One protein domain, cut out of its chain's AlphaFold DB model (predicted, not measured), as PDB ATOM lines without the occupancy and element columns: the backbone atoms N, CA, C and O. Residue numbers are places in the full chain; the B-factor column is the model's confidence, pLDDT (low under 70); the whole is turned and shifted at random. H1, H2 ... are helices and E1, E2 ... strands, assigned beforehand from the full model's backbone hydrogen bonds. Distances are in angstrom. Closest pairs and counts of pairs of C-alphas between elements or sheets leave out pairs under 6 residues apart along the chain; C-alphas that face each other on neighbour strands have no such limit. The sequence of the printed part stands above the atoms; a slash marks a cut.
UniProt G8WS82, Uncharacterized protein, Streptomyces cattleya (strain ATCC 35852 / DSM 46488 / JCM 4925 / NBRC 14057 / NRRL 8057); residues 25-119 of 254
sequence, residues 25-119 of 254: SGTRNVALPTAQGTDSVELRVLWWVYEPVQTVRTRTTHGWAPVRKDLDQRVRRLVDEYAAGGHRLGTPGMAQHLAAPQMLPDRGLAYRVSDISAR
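This is residues 25 to 119 of the 254 residues of an uncharacterized protein of Streptomyces cattleya (strain ATCC 35852 / DSM 46488 / JCM 4925 / NBRC 14057 / NRRL 8057) (UniProt G8WS82). What shape do these atoms make? A four-stranded antiparallel sheet, curled like part of a barrel, wraps round one long helix, H2, while the short helix H3 packs on its strand E4 and the small helix H1 sits at one end of the long axis. What is it made of? The 95 printed residues hold four named strands and three named helices, in the order E1 E2 H1 H2 H3 E3 E4, with the sheet in the order E1 E2 E4 E3; the class is mixed, helices and strands. How large is its outline? It is compact, with a radius of gyration of the C-alphas of 14.3 A, yet elongated, spanning 46 by 25 by 17 A.

What comes first? E1, residues 25 to 33, begins with C-alpha 25 at (-31.605, -40.079, 33.959) and is 25.6 A long; E2, residues 38 to 49, is 33.6 A long. Which helices follow? H1 is residues 52 to 57, H2 is residues 64 to 84 and 30.1 A long, with C-alpha 64 at (-25.347, -40.014, 40.226), and H3 is residues 91 to 98. Which strands come last? E3 is residues 102 to 104, and E4, residues 109 to 118, is 26.7 A long and ends with C-alpha 118 at (-36.342, -22.690, 32.455).

How do the strands pair? E1 and E2 form an antiparallel hairpin, with N 28 and O 43 within hydrogen-bond range at 2.9 A; E2 and E4 are antiparallel, with N 44 and O 115 at 2.9 A. E3 and E4 form another antiparallel hairpin, with N 102 and O 111 at 2.7 A. Where is H2? The strongly twisted sheet curls round H2, which is on one face of it, two layers, a sheet with a helix on one face; the closest C-alphas of H2 and E4, Val 67 and Tyr 111, are 7.1 A apart. Where are the other helices? H3 is on the sheet at a height of 8.3 A, and its closest C-alphas to E4 are Leu 98 and Val 113, 5.4 A apart; H2 and H3 are close but not clearly touching, Leu 78 to Met 94 at 8.0 A between C-alphas, at a steep tilt of 60 degrees, opposite ways. H1 is only just not on the sheet, with 4 pairs of C-alphas within 10 A. How regular are the helix backbones? In H1, H2 and H3 every O i to N i+4 pair is within hydrogen-bond range.

How far does it reach? The two C-alphas farthest apart, those of Gln 36 and Val 53, are 47.3 A apart. Is anything broken or long? The printed part has no cut, and no link is long. Where is confidence low? The mean pLDDT of the printed part is 83.2, and residues 33 to 37, residue 88 and residues 118 to 119 are under 70.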
ATOM      1  N   SER A  25     -31.269 -41.494  33.868       88.19
ATOM      2  CA  SER A  25     -31.605 -40.079  33.959       88.19
ATOM      3  C   SER A  25     -31.403 -39.541  35.375       88.19
ATOM      4  O   SER A  25     -31.532 -40.252  36.374       88.19
ATOM      5  N   GLY A  26     -31.062 -38.264  35.461       85.06
ATOM      6  CA  GLY A  26     -31.059 -37.482  36.687       85.06
ATOM      7  C   GLY A  26     -31.449 -36.044  36.376       85.06
ATOM      8  O   GLY A  26     -31.165 -35.543  35.289       85.06
ATOM      9  N   THR A  27     -32.116 -35.377  37.312       86.69
ATOM     10  CA  THR A  27     -32.472 -33.959  37.182       86.69
ATOM     11  C   THR A  27     -31.679 -33.116  38.170       86.69
ATOM     12  O   THR A  27     -31.379 -33.542  39.294       86.69
ATOM     13  N   ARG A  28     -31.289 -31.914  37.744       85.38
ATOM     14  CA  ARG A  28     -30.534 -30.975  38.570       85.38
ATOM     15  C   ARG A  28     -30.998 -29.545  38.347       85.38
ATOM     16  O   ARG A  28     -30.857 -29.015  37.258       85.38
ATOM     17  N   ASN A  29     -31.441 -28.901  39.421       82.44
ATOM     18  CA  ASN A  29     -31.745 -27.472  39.406       82.44
ATOM     19  C   ASN A  29     -30.475 -26.647  39.616       82.44
ATOM     20  O   ASN A  29     -29.709 -26.920  40.551       82.44
ATOM     21  N   VAL A  30     -30.299 -25.638  38.771       81.81
ATOM     22  CA  VAL A  30     -29.214 -24.662  38.800       81.81
ATOM     23  C   VAL A  30     -29.821 -23.264  38.796       81.81
ATOM     24  O   VAL A  30     -30.691 -22.958  37.992       81.81
ATOM     25  N   ALA A  31     -29.334 -22.411  39.689       79.06
ATOM     26  CA  ALA A  31     -29.630 -20.987  39.687       79.06
ATOM     27  C   ALA A  31     -28.694 -20.257  38.710       79.06
ATOM     28  O   ALA A  31     -27.472 -20.353  38.855       79.06
ATOM     29  N   LEU A  32     -29.253 -19.530  37.745       73.19
ATOM     30  CA  LEU A  32     -28.513 -18.689  36.810       73.19
ATOM     31  C   LEU A  32     -28.746 -17.208  37.110       73.19
ATOM     32  O   LEU A  32     -29.895 -16.793  37.259       73.19
ATOM     33  N   PRO A  33     -27.687 -16.388  37.176       65.94
ATOM     34  CA  PRO A  33     -27.839 -14.948  37.324       65.94
ATOM     35  C   PRO A  33     -28.347 -14.333  36.010       65.94
ATOM     36  O   PRO A  33     -27.675 -14.399  34.978       65.94
ATOM     37  N   THR A  34     -29.522 -13.711  36.047       65.12
ATOM     38  CA  THR A  34     -30.156 -13.035  34.908       65.12
ATOM     39  C   THR A  34     -30.223 -11.524  35.120       65.12
ATOM     40  O   THR A  34     -29.830 -10.988  36.155       65.12
ATOM     41  N   ALA A  35     -30.674 -10.792  34.095       56.22
ATOM     42  CA  ALA A  35     -30.803  -9.334  34.143       56.22
ATOM     43  C   ALA A  35     -31.732  -8.839  35.257       56.22
ATOM     44  O   ALA A  35     -31.553  -7.728  35.751       56.22
ATOM     45  N   GLN A  36     -32.734  -9.654  35.583       54.47
ATOM     46  CA  GLN A  36     -33.846  -9.322  36.465       54.47
ATOM     47  C   GLN A  36     -33.752 -10.038  37.821       54.47
ATOM     48  O   GLN A  36     -34.540  -9.736  38.712       54.47
ATOM     49  N   GLY A  37     -32.794 -10.955  38.007       66.75
ATOM     50  CA  GLY A  37     -32.656 -11.706  39.248       66.75
ATOM     51  C   GLY A  37     -31.863 -12.999  39.096       66.75
ATOM     52  O   GLY A  37     -30.812 -13.040  38.463       66.75
ATOM     53  N   THR A  38     -32.335 -14.050  39.761       72.06
ATOM     54  CA  THR A  38     -31.778 -15.402  39.667       72.06
ATOM     55  C   THR A  38     -32.856 -16.324  39.123       72.06
ATOM     56  O   THR A  38     -33.840 -16.579  39.816       72.06
ATOM     57  N   ASP A  39     -32.656 -16.845  37.919       70.25
ATOM     58  CA  ASP A  39     -33.601 -17.760  37.289       70.25
ATOM     59  C   ASP A  39     -33.211 -19.192  37.651       70.25
ATOM     60  O   ASP A  39     -32.045 -19.585  37.555       70.25
ATOM     61  N   SER A  40     -34.182 -19.995  38.083       78.06
ATOM     62  CA  SER A  40     -33.946 -21.418  38.311       78.06
ATOM     63  C   SER A  40     -34.143 -22.176  37.007       78.06
ATOM     64  O   SER A  40     -35.213 -22.152  36.408       78.06
ATOM     65  N   VAL A  41     -33.128 -22.926  36.609       79.69
ATOM     66  CA  VAL A  41     -33.143 -23.760  35.413       79.69
ATOM     67  C   VAL A  41     -32.999 -25.221  35.818       79.69
ATOM     68  O   VAL A  41     -32.134 -25.572  36.625       79.69
ATOM     69  N   GLU A  42     -33.859 -26.080  35.286       84.75
ATOM     70  CA  GLU A  42     -33.778 -27.523  35.470       84.75
ATOM     71  C   GLU A  42     -32.970 -28.148  34.324       84.75
ATOM     72  O   GLU A  42     -33.271 -27.980  33.146       84.75
ATOM     73  N   LEU A  43     -31.919 -28.882  34.685       85.69
ATOM     74  CA  LEU A  43     -31.088 -29.656  33.773       85.69
ATOM     75  C   LEU A  43     -31.504 -31.120  33.838       85.69
ATOM     76  O   LEU A  43     -31.416 -31.748  34.900       85.69
ATOM     77  N   ARG A  44     -31.880 -31.696  32.698       87.88
ATOM     78  CA  ARG A  44     -32.032 -33.143  32.554       87.88
ATOM     79  C   ARG A  44     -30.730 -33.735  32.037       87.88
ATOM     80  O   ARG A  44     -30.210 -33.343  30.994       87.88
ATOM     81  N   VAL A  45     -30.203 -34.693  32.785       90.62
ATOM     82  CA  VAL A  45     -28.900 -35.306  32.549       90.62
ATOM     83  C   VAL A  45     -29.096 -36.786  32.289       90.62
ATOM     84  O   VAL A  45     -29.733 -37.478  33.082       90.62
ATOM     85  N   LEU A  46     -28.507 -37.277  31.207       92.75
ATOM     86  CA  LEU A  46     -28.369 -38.700  30.935       92.75
ATOM     87  C   LEU A  46     -26.943 -39.114  31.272       92.75
ATOM     88  O   LEU A  46     -25.999 -38.452  30.848       92.75
ATOM     89  N   TRP A  47     -26.777 -40.186  32.036       93.19
ATOM     90  CA  TRP A  47     -25.474 -40.710  32.427       93.19
ATOM     91  C   TRP A  47     -25.430 -42.229  32.301       93.19
ATOM     92  O   TRP A  47     -26.431 -42.911  32.504       93.19
ATOM     93  N   TRP A  48     -24.262 -42.758  31.961       93.12
ATOM     94  CA  TRP A  48     -24.039 -44.187  31.752       93.12
ATOM     95  C   TRP A  48     -22.631 -44.582  32.192       93.12
ATOM     96  O   TRP A  48     -21.747 -43.743  32.404       93.12
ATOM     97  N   VAL A  49     -22.424 -45.887  32.352       92.62
ATOM     98  CA  VAL A  49     -21.100 -46.455  32.599       92.62
ATOM     99  C   VAL A  49     -20.432 -46.696  31.253       92.62
ATOM    100  O   VAL A  49     -20.892 -47.512  30.462       92.62
ATOM    101  N   TYR A  50     -19.337 -45.986  31.001       92.69
ATOM    102  CA  TYR A  50     -18.508 -46.181  29.813       92.69
ATOM    103  C   TYR A  50     -17.406 -47.224  30.070       92.69
ATOM    104  O   TYR A  50     -17.095 -48.015  29.184       92.69
ATOM    105  N   GLU A  51     -16.853 -47.273  31.290       92.25
ATOM    106  CA  GLU A  51     -15.770 -48.194  31.654       92.25
ATOM    107  C   GLU A  51     -16.110 -48.991  32.930       92.25
ATOM    108  O   GLU A  51     -15.821 -48.555  34.053       92.25
ATOM    109  N   PRO A  52     -16.703 -50.194  32.798       87.44
ATOM    110  CA  PRO A  52     -17.198 -50.961  33.942       87.44
ATOM    111  C   PRO A  52     -16.083 -51.430  34.880       87.44
ATOM    112  O   PRO A  52     -16.280 -51.482  36.094       87.44
ATOM    113  N   VAL A  53     -14.892 -51.727  34.345       88.94
ATOM    114  CA  VAL A  53     -13.728 -52.141  35.145       88.94
ATOM    115  C   VAL A  53     -13.351 -51.044  36.137       88.94
ATOM    116  O   VAL A  53     -13.124 -51.322  37.317       88.94
ATOM    117  N   GLN A  54     -13.344 -49.791  35.686       89.19
ATOM    118  CA  GLN A  54     -13.008 -48.645  36.518       89.19
ATOM    119  C   GLN A  54     -14.107 -48.344  37.549       89.19
ATOM    120  O   GLN A  54     -13.812 -48.041  38.710       89.19
ATOM    121  N   THR A  55     -15.381 -48.519  37.188       88.06
ATOM    122  CA  THR A  55     -16.505 -48.405  38.132       88.06
ATOM    123  C   THR A  55     -16.420 -49.441  39.262       88.06
ATOM    124  O   THR A  55     -16.625 -49.092  40.428       88.06
ATOM    125  N   VAL A  56     -16.043 -50.691  38.953       88.75
ATOM    126  CA  VAL A  56     -15.836 -51.751  39.960       88.75
ATOM    127  C   VAL A  56     -14.609 -51.464  40.822       88.75
ATOM    128  O   VAL A  56     -14.695 -51.547  42.047       88.75
ATOM    129  N   ARG A  57     -13.483 -51.064  40.212       87.69
ATOM    130  CA  ARG A  57     -12.253 -50.702  40.942       87.69
ATOM    131  C   ARG A  57     -12.493 -49.584  41.950       87.69
ATOM    132  O   ARG A  57     -12.019 -49.663  43.080       87.69
ATOM    133  N   THR A  58     -13.273 -48.577  41.568       85.69
ATOM    134  CA  THR A  58     -13.626 -47.451  42.445       85.69
ATOM    135  C   THR A  58     -14.780 -47.739  43.402       85.69
ATOM    136  O   THR A  58     -15.119 -46.871  44.210       85.69
ATOM    137  N   ARG A  59     -15.378 -48.938  43.332       83.31
ATOM    138  CA  ARG A  59     -16.532 -49.374  44.136       83.31
ATOM    139  C   ARG A  59     -17.661 -48.341  44.136       83.31
ATOM    140  O   ARG A  59     -18.283 -48.069  45.163       83.31
ATOM    141  N   THR A  60     -17.907 -47.729  42.981       80.50
ATOM    142  CA  THR A  60     -18.892 -46.654  42.864       80.50
ATOM    143  C   THR A  60     -20.300 -47.255  42.879       80.50
ATOM    144  O   THR A  60     -20.779 -47.757  41.870       80.50
ATOM    145  N   THR A  61     -20.968 -47.218  44.036       75.00
ATOM    146  CA  THR A  61     -22.333 -47.754  44.219       75.00
ATOM    147  C   THR A  61     -23.424 -46.784  43.760       75.00
ATOM    148  O   THR A  61     -24.477 -47.210  43.298       75.00
ATOM    149  N   HIS A  62     -23.164 -45.475  43.846       80.00
ATOM    150  CA  HIS A  62     -24.107 -44.414  43.490       80.00
ATOM    151  C   HIS A  62     -23.494 -43.493  42.430       80.00
ATOM    152  O   HIS A  62     -22.895 -42.471  42.760       80.00
ATOM    153  N   GLY A  63     -23.646 -43.851  41.150       82.12
ATOM    154  CA  GLY A  63     -23.058 -43.110  40.022       82.12
ATOM    155  C   GLY A  63     -23.585 -41.679  39.838       82.12
ATOM    156  O   GLY A  63     -22.871 -40.829  39.318       82.12
ATOM    157  N   TRP A  64     -24.779 -41.360  40.350       86.94
ATOM    158  CA  TRP A  64     -25.347 -40.014  40.226       86.94
ATOM    159  C   TRP A  64     -24.614 -38.949  41.056       86.94
ATOM    160  O   TRP A  64     -24.436 -37.819  40.609       86.94
ATOM    161  N   ALA A  65     -24.151 -39.287  42.261       88.38
ATOM    162  CA  ALA A  65     -23.472 -38.333  43.139       88.38
ATOM    163  C   ALA A  65     -22.191 -37.715  42.528       88.38
ATOM    164  O   ALA A  65     -22.060 -36.489  42.581       88.38
ATOM    165  N   PRO A  66     -21.255 -38.497  41.943       88.50
ATOM    166  CA  PRO A  66     -20.084 -37.930  41.278       88.50
ATOM    167  C   PRO A  66     -20.453 -37.145  40.014       88.50
ATOM    168  O   PRO A  66     -19.885 -36.076  39.809       88.50
ATOM    169  N   VAL A  67     -21.434 -37.607  39.227       89.88
ATOM    170  CA  VAL A  67     -21.932 -36.879  38.044       89.88
ATOM    171  C   VAL A  67     -22.478 -35.508  38.439       89.88
ATOM    172  O   VAL A  67     -22.067 -34.497  37.880       89.88
ATOM    173  N   ARG A  68     -23.329 -35.442  39.471       89.62
ATOM    174  CA  ARG A  68     -23.877 -34.179  39.986       89.62
ATOM    175  C   ARG A  68     -22.781 -33.221  40.451       89.62
ATOM    176  O   ARG A  68     -22.876 -32.025  40.208       89.62
ATOM    177  N   LYS A  69     -21.752 -33.732  41.134       90.44
ATOM    178  CA  LYS A  69     -20.638 -32.912  41.630       90.44
ATOM    179  C   LYS A  69     -19.821 -32.313  40.481       90.44
ATOM    180  O   LYS A  69     -19.481 -31.136  40.546       90.44
ATOM    181  N   ASP A  70     -19.510 -33.116  39.463       91.50
ATOM    182  CA  ASP A  70     -18.785 -32.649  38.276       91.50
ATOM    183  C   ASP A  70     -19.616 -31.631  37.481       91.50
ATOM    184  O   ASP A  70     -19.114 -30.559  37.146       91.50
ATOM    185  N   LEU A  71     -20.911 -31.906  37.286       89.50
ATOM    186  CA  LEU A  71     -21.844 -30.989  36.633       89.50
ATOM    187  C   LEU A  71     -21.916 -29.637  37.357       89.50
ATOM    188  O   LEU A  71     -21.729 -28.602  36.724       89.50
ATOM    189  N   ASP A  72     -22.122 -29.632  38.678       89.44
ATOM    190  CA  ASP A  72     -22.169 -28.396  39.473       89.44
ATOM    191  C   ASP A  72     -20.858 -27.594  39.336       89.44
ATOM    192  O   ASP A  72     -20.883 -26.365  39.267       89.44
ATOM    193  N   GLN A  73     -19.704 -28.269  39.273       90.62
ATOM    194  CA  GLN A  73     -18.411 -27.610  39.087       90.62
ATOM    195  C   GLN A  73     -18.261 -27.006  37.685       90.62
ATOM    196  O   GLN A  73     -17.771 -25.884  37.563       90.62
ATOM    197  N   ARG A  74     -18.680 -27.718  36.633       90.06
ATOM    198  CA  ARG A  74     -18.623 -27.215  35.251       90.06
ATOM    199  C   ARG A  74     -19.562 -26.048  35.028       90.06
ATOM    200  O   ARG A  74     -19.161 -25.061  34.428       90.06
ATOM    201  N   VAL A  75     -20.781 -26.138  35.548       88.00
ATOM    202  CA  VAL A  75     -21.760 -25.057  35.452       88.00
ATOM    203  C   VAL A  75     -21.233 -23.791  36.126       88.00
ATOM    204  O   VAL A  75     -21.304 -22.725  35.530       88.00
ATOM    205  N   ARG A  76     -20.628 -23.904  37.317       87.69
ATOM    206  CA  ARG A  76     -19.981 -22.757  37.977       87.69
ATOM    207  C   ARG A  76     -18.863 -22.158  37.127       87.69
ATOM    208  O   ARG A  76     -18.874 -20.957  36.908       87.69
ATOM    209  N   ARG A  77     -17.962 -22.988  36.587       89.12
ATOM    210  CA  ARG A  77     -16.891 -22.513  35.694       89.12
ATOM    211  C   ARG A  77     -17.440 -21.785  34.468       89.12
ATOM    212  O   ARG A  77     -16.941 -20.720  34.145       89.12
ATOM    213  N   LEU A  78     -18.487 -22.315  33.834       87.12
ATOM    214  CA  LEU A  78     -19.127 -21.666  32.686       87.12
ATOM    215  C   LEU A  78     -19.747 -20.319  33.071       87.12
ATOM    216  O   LEU A  78     -19.606 -19.350  32.335       87.12
ATOM    217  N   VAL A  79     -20.411 -20.235  34.226       84.88
ATOM    218  CA  VAL A  79     -20.947 -18.962  34.730       84.88
ATOM    219  C   VAL A  79     -19.816 -17.957  34.969       84.88
ATOM    220  O   VAL A  79     -19.930 -16.813  34.530       84.88
ATOM    221  N   ASP A  80     -18.717 -18.385  35.594       86.25
ATOM    222  CA  ASP A  80     -17.558 -17.536  35.887       86.25
ATOM    223  C   ASP A  80     -16.850 -17.058  34.602       86.25
ATOM    224  O   ASP A  80     -16.504 -15.883  34.482       86.25
ATOM    225  N   GLU A  81     -16.677 -17.939  33.611       86.75
ATOM    226  CA  GLU A  81     -16.070 -17.624  32.308       86.75
ATOM    227  C   GLU A  81     -16.897 -16.599  31.523       86.75
ATOM    228  O   GLU A  81     -16.356 -15.621  30.999       86.75
ATOM    229  N   TYR A  82     -18.219 -16.783  31.474       81.12
ATOM    230  CA  TYR A  82     -19.116 -15.840  30.808       81.12
ATOM    231  C   TYR A  82     -19.140 -14.489  31.532       81.12
ATOM    232  O   TYR A  82     -19.024 -13.447  30.880       81.12
ATOM    233  N   ALA A  83     -19.192 -14.500  32.868       81.69
ATOM    234  CA  ALA A  83     -19.125 -13.288  33.676       81.69
ATOM    235  C   ALA A  83     -17.817 -12.510  33.444       81.69
ATOM    236  O   ALA A  83     -17.858 -11.292  33.269       81.69
ATOM    237  N   ALA A  84     -16.671 -13.198  33.362       82.75
ATOM    238  CA  ALA A  84     -15.377 -12.584  33.055       82.75
ATOM    239  C   ALA A  84     -15.326 -11.979  31.640       82.75
ATOM    240  O   ALA A  84     -14.694 -10.946  31.430       82.75
ATOM    241  N   GLY A  85     -16.025 -12.588  30.680       80.00
ATOM    242  CA  GLY A  85     -16.183 -12.057  29.328       80.00
ATOM    243  C   GLY A  85     -17.196 -10.913  29.208       80.00
ATOM    244  O   GLY A  85     -17.375 -10.397  28.108       80.00
ATOM    245  N   GLY A  86     -17.903 -10.536  30.279       74.38
ATOM    246  CA  GLY A  86     -18.990  -9.547  30.240       74.38
ATOM    247  C   GLY A  86     -20.264 -10.038  29.538       74.38
ATOM    248  O   GLY A  86     -21.164  -9.244  29.265       74.38
ATOM    249  N   HIS A  87     -20.352 -11.336  29.244       73.81
ATOM    250  CA  HIS A  87     -21.507 -11.963  28.610       73.81
ATOM    251  C   HIS A  87     -22.340 -12.688  29.671       73.81
ATOM    252  O   HIS A  87     -21.827 -13.171  30.676       73.81
ATOM    253  N   ARG A  88     -23.654 -12.785  29.464       69.88
ATOM    254  CA  ARG A  88     -24.528 -13.550  30.365       69.88
ATOM    255  C   ARG A  88     -24.749 -14.947  29.811       69.88
ATOM    256  O   ARG A  88     -25.018 -15.109  28.622       69.88
ATOM    257  N   LEU A  89     -24.638 -15.947  30.680       74.31
ATOM    258  CA  LEU A  89     -24.886 -17.334  30.319       74.31
ATOM    259  C   LEU A  89     -26.397 -17.592  30.302       74.31
ATOM    260  O   LEU A  89     -27.031 -17.675  31.350       74.31
ATOM    261  N   GLY A  90     -26.974 -17.700  29.107       72.06
ATOM    262  CA  GLY A  90     -28.364 -18.117  28.926       72.06
ATOM    263  C   GLY A  90     -28.516 -19.633  28.780       72.06
ATOM    264  O   GLY A  90     -27.560 -20.341  28.456       72.06
ATOM    265  N   THR A  91     -29.753 -20.114  28.916       73.94
ATOM    266  CA  THR A  91     -30.182 -21.498  28.639       73.94
ATOM    267  C   THR A  91     -29.626 -22.090  27.331       73.94
ATOM    268  O   THR A  91     -29.028 -23.166  27.394       73.94
ATOM    269  N   PRO A  92     -29.718 -21.424  26.156       72.81
ATOM    270  CA  PRO A  92     -29.179 -21.989  24.914       72.81
ATOM    271  C   PRO A  92     -27.647 -22.105  24.924       72.81
ATOM    272  O   PRO A  92     -27.100 -23.063  24.382       72.81
ATOM    273  N   GLY A  93     -26.950 -21.179  25.593       74.19
ATOM    274  CA  GLY A  93     -25.496 -21.244  25.760       74.19
ATOM    275  C   GLY A  93     -25.076 -22.419  26.642       74.19
ATOM    276  O   GLY A  93     -24.154 -23.153  26.296       74.19
ATOM    277  N   MET A  94     -25.796 -22.666  27.742       79.69
ATOM    278  CA  MET A  94     -25.568 -23.859  28.567       79.69
ATOM    279  C   MET A  94     -25.825 -25.152  27.806       79.69
ATOM    280  O   MET A  94     -25.025 -26.080  27.914       79.69
ATOM    281  N   ALA A  95     -26.920 -25.218  27.043       79.44
ATOM    282  CA  ALA A  95     -27.274 -26.410  26.281       79.44
ATOM    283  C   ALA A  95     -26.171 -26.750  25.280       79.44
ATOM    284  O   ALA A  95     -25.739 -27.895  25.212       79.44
ATOM    285  N   GLN A  96     -25.636 -25.747  24.581       81.88
ATOM    286  CA  GLN A  96     -24.553 -25.946  23.624       81.88
ATOM    287  C   GLN A  96     -23.275 -26.499  24.277       81.88
ATOM    288  O   GLN A  96     -22.683 -27.443  23.755       81.88
ATOM    289  N   HIS A  97     -22.863 -25.952  25.425       82.38
ATOM    290  CA  HIS A  97     -21.636 -26.384  26.114       82.38
ATOM    291  C   HIS A  97     -21.771 -27.734  26.827       82.38
ATOM    292  O   HIS A  97     -20.781 -28.446  26.992       82.38
ATOM    293  N   LEU A  98     -22.985 -28.102  27.248       86.31
ATOM    294  CA  LEU A  98     -23.244 -29.310  28.040       86.31
ATOM    295  C   LEU A  98     -23.898 -30.458  27.250       86.31
ATOM    296  O   LEU A  98     -24.051 -31.555  27.795       86.31
ATOM    297  N   ALA A  99     -24.256 -30.243  25.980       83.94
ATOM    298  CA  ALA A  99     -24.795 -31.284  25.099       83.94
ATOM    299  C   ALA A  99     -23.752 -32.355  24.741       83.94
ATOM    300  O   ALA A  99     -24.097 -33.520  24.525       83.94
ATOM    301  N   ALA A 100     -22.471 -31.976  24.679       88.31
ATOM    302  CA  ALA A 100     -21.391 -32.912  24.396       88.31
ATOM    303  C   ALA A 100     -21.182 -33.884  25.577       88.31
ATOM    304  O   ALA A 100     -21.162 -33.435  26.729       88.31
ATOM    305  N   PRO A 101     -20.972 -35.191  25.321       90.31
ATOM    306  CA  PRO A 101     -20.676 -36.161  26.369       90.31
ATOM    307  C   PRO A 101     -19.440 -35.771  27.190       90.31
ATOM    308  O   PRO A 101     -18.342 -35.613  26.663       90.31
ATOM    309  N   GLN A 102     -19.626 -35.652  28.500       91.00
ATOM    310  CA  GLN A 102     -18.595 -35.358  29.484       91.00
ATOM    311  C   GLN A 102     -18.138 -36.658  30.146       91.00
ATOM    312  O   GLN A 102     -18.947 -37.403  30.705       91.00
ATOM    313  N   MET A 103     -16.835 -36.931  30.094       92.94
ATOM    314  CA  MET A 103     -16.250 -38.138  30.678       92.94
ATOM    315  C   MET A 103     -15.730 -37.869  32.093       92.94
ATOM    316  O   MET A 103     -15.037 -36.880  32.333       92.94
ATOM    317  N   LEU A 104     -16.020 -38.785  33.016       92.06
ATOM    318  CA  LEU A 104     -15.399 -38.882  34.337       92.06
ATOM    319  C   LEU A 104     -14.476 -40.112  34.351       92.06
ATOM    320  O   LEU A 104     -14.894 -41.185  34.813       92.06
ATOM    321  N   PRO A 105     -13.226 -39.984  33.865       89.25
ATOM    322  CA  PRO A 105     -12.304 -41.113  33.737       89.25
ATOM    323  C   PRO A 105     -12.011 -41.765  35.092       89.25
ATOM    324  O   PRO A 105     -11.978 -42.986  35.196       89.25
ATOM    325  N   ASP A 106     -11.943 -40.975  36.166       89.44
ATOM    326  CA  ASP A 106     -11.682 -41.481  37.517       89.44
ATOM    327  C   ASP A 106     -12.727 -42.499  37.993       89.44
ATOM    328  O   ASP A 106     -12.446 -43.296  38.886       89.44
ATOM    329  N   ARG A 107     -13.939 -42.478  37.423       89.00
ATOM    330  CA  ARG A 107     -15.084 -43.305  37.841       89.00
ATOM    331  C   ARG A 107     -15.595 -44.253  36.754       89.00
ATOM    332  O   ARG A 107     -16.451 -45.089  37.050       89.00
ATOM    333  N   GLY A 108     -15.087 -44.139  35.526       89.88
ATOM    334  CA  GLY A 108     -15.593 -44.876  34.364       89.88
ATOM    335  C   GLY A 108     -17.007 -44.464  33.938       89.88
ATOM    336  O   GLY A 108     -17.726 -45.261  33.338       89.88
ATOM    337  N   LEU A 109     -17.432 -43.243  34.279       92.75
ATOM    338  CA  LEU A 109     -18.773 -42.724  33.993       92.75
ATOM    339  C   LEU A 109     -18.718 -41.681  32.879       92.75
ATOM    340  O   LEU A 109     -17.730 -40.963  32.746       92.75
ATOM    341  N   ALA A 110     -19.802 -41.557  32.129       93.56
ATOM    342  CA  ALA A 110     -20.018 -40.460  31.201       93.56
ATOM    343  C   ALA A 110     -21.424 -39.891  31.391       93.56
ATOM    344  O   ALA A 110     -22.329 -40.595  31.844       93.56
ATOM    345  N   TYR A 111     -21.603 -38.610  31.079       93.62
ATOM    346  CA  TYR A 111     -22.913 -37.972  31.099       93.62
ATOM    347  C   TYR A 111     -23.052 -36.906  30.018       93.62
ATOM    348  O   TYR A 111     -22.063 -36.364  29.541       93.62
ATOM    349  N   ARG A 112     -24.285 -36.576  29.649       91.94
ATOM    350  CA  ARG A 112     -24.631 -35.445  28.781       91.94
ATOM    351  C   ARG A 112     -25.885 -34.761  29.301       91.94
ATOM    352  O   ARG A 112     -26.757 -35.426  29.867       91.94
ATOM    353  N   VAL A 113     -25.996 -33.455  29.097       88.56
ATOM    354  CA  VAL A 113     -27.253 -32.743  29.338       88.56
ATOM    355  C   VAL A 113     -28.127 -32.920  28.103       88.56
ATOM    356  O   VAL A 113     -27.716 -32.577  26.998       88.56
ATOM    357  N   SER A 114     -29.299 -33.526  28.281       85.12
ATOM    358  CA  SER A 114     -30.238 -33.789  27.188       85.12
ATOM    359  C   SER A 114     -31.225 -32.649  26.986       85.12
ATOM    360  O   SER A 114     -31.676 -32.432  25.870       85.12
ATOM    361  N   ASP A 115     -31.599 -31.974  28.074       79.81
ATOM    362  CA  ASP A 115     -32.627 -30.941  28.060       79.81
ATOM    363  C   ASP A 115     -32.372 -29.913  29.165       79.81
ATOM    364  O   ASP A 115     -31.833 -30.249  30.229       79.81
ATOM    365  N   ILE A 116     -32.739 -28.667  28.888       78.06
ATOM    366  CA  ILE A 116     -32.612 -27.532  29.794       78.06
ATOM    367  C   ILE A 116     -33.912 -26.739  29.733       78.06
ATOM    368  O   ILE A 116     -34.143 -25.986  28.785       78.06
ATOM    369  N   SER A 117     -34.736 -26.871  30.765       72.00
ATOM    370  CA  SER A 117     -35.978 -26.120  30.895       72.00
ATOM    371  C   SER A 117     -35.798 -24.985  31.900       72.00
ATOM    372  O   SER A 117     -35.350 -25.183  33.033       72.00
ATOM    373  N   ALA A 118     -36.143 -23.762  31.492       62.53
ATOM    374  CA  ALA A 118     -36.342 -22.690  32.455       62.53
ATOM    375  C   ALA A 118     -37.540 -23.084  33.320       62.53
ATOM    376  O   ALA A 118     -38.610 -23.400  32.797       62.53
ATOM    377  N   ARG A 119     -37.358 -23.103  34.640       57.34
ATOM    378  CA  ARG A 119     -38.499 -23.203  35.535       57.34
ATOM    379  C   ARG A 119     -39.136 -21.823  35.527       57.34
ATOM    380  O   ARG A 119     -38.687 -20.947  36.261       57.34
TER     381      ARG A 119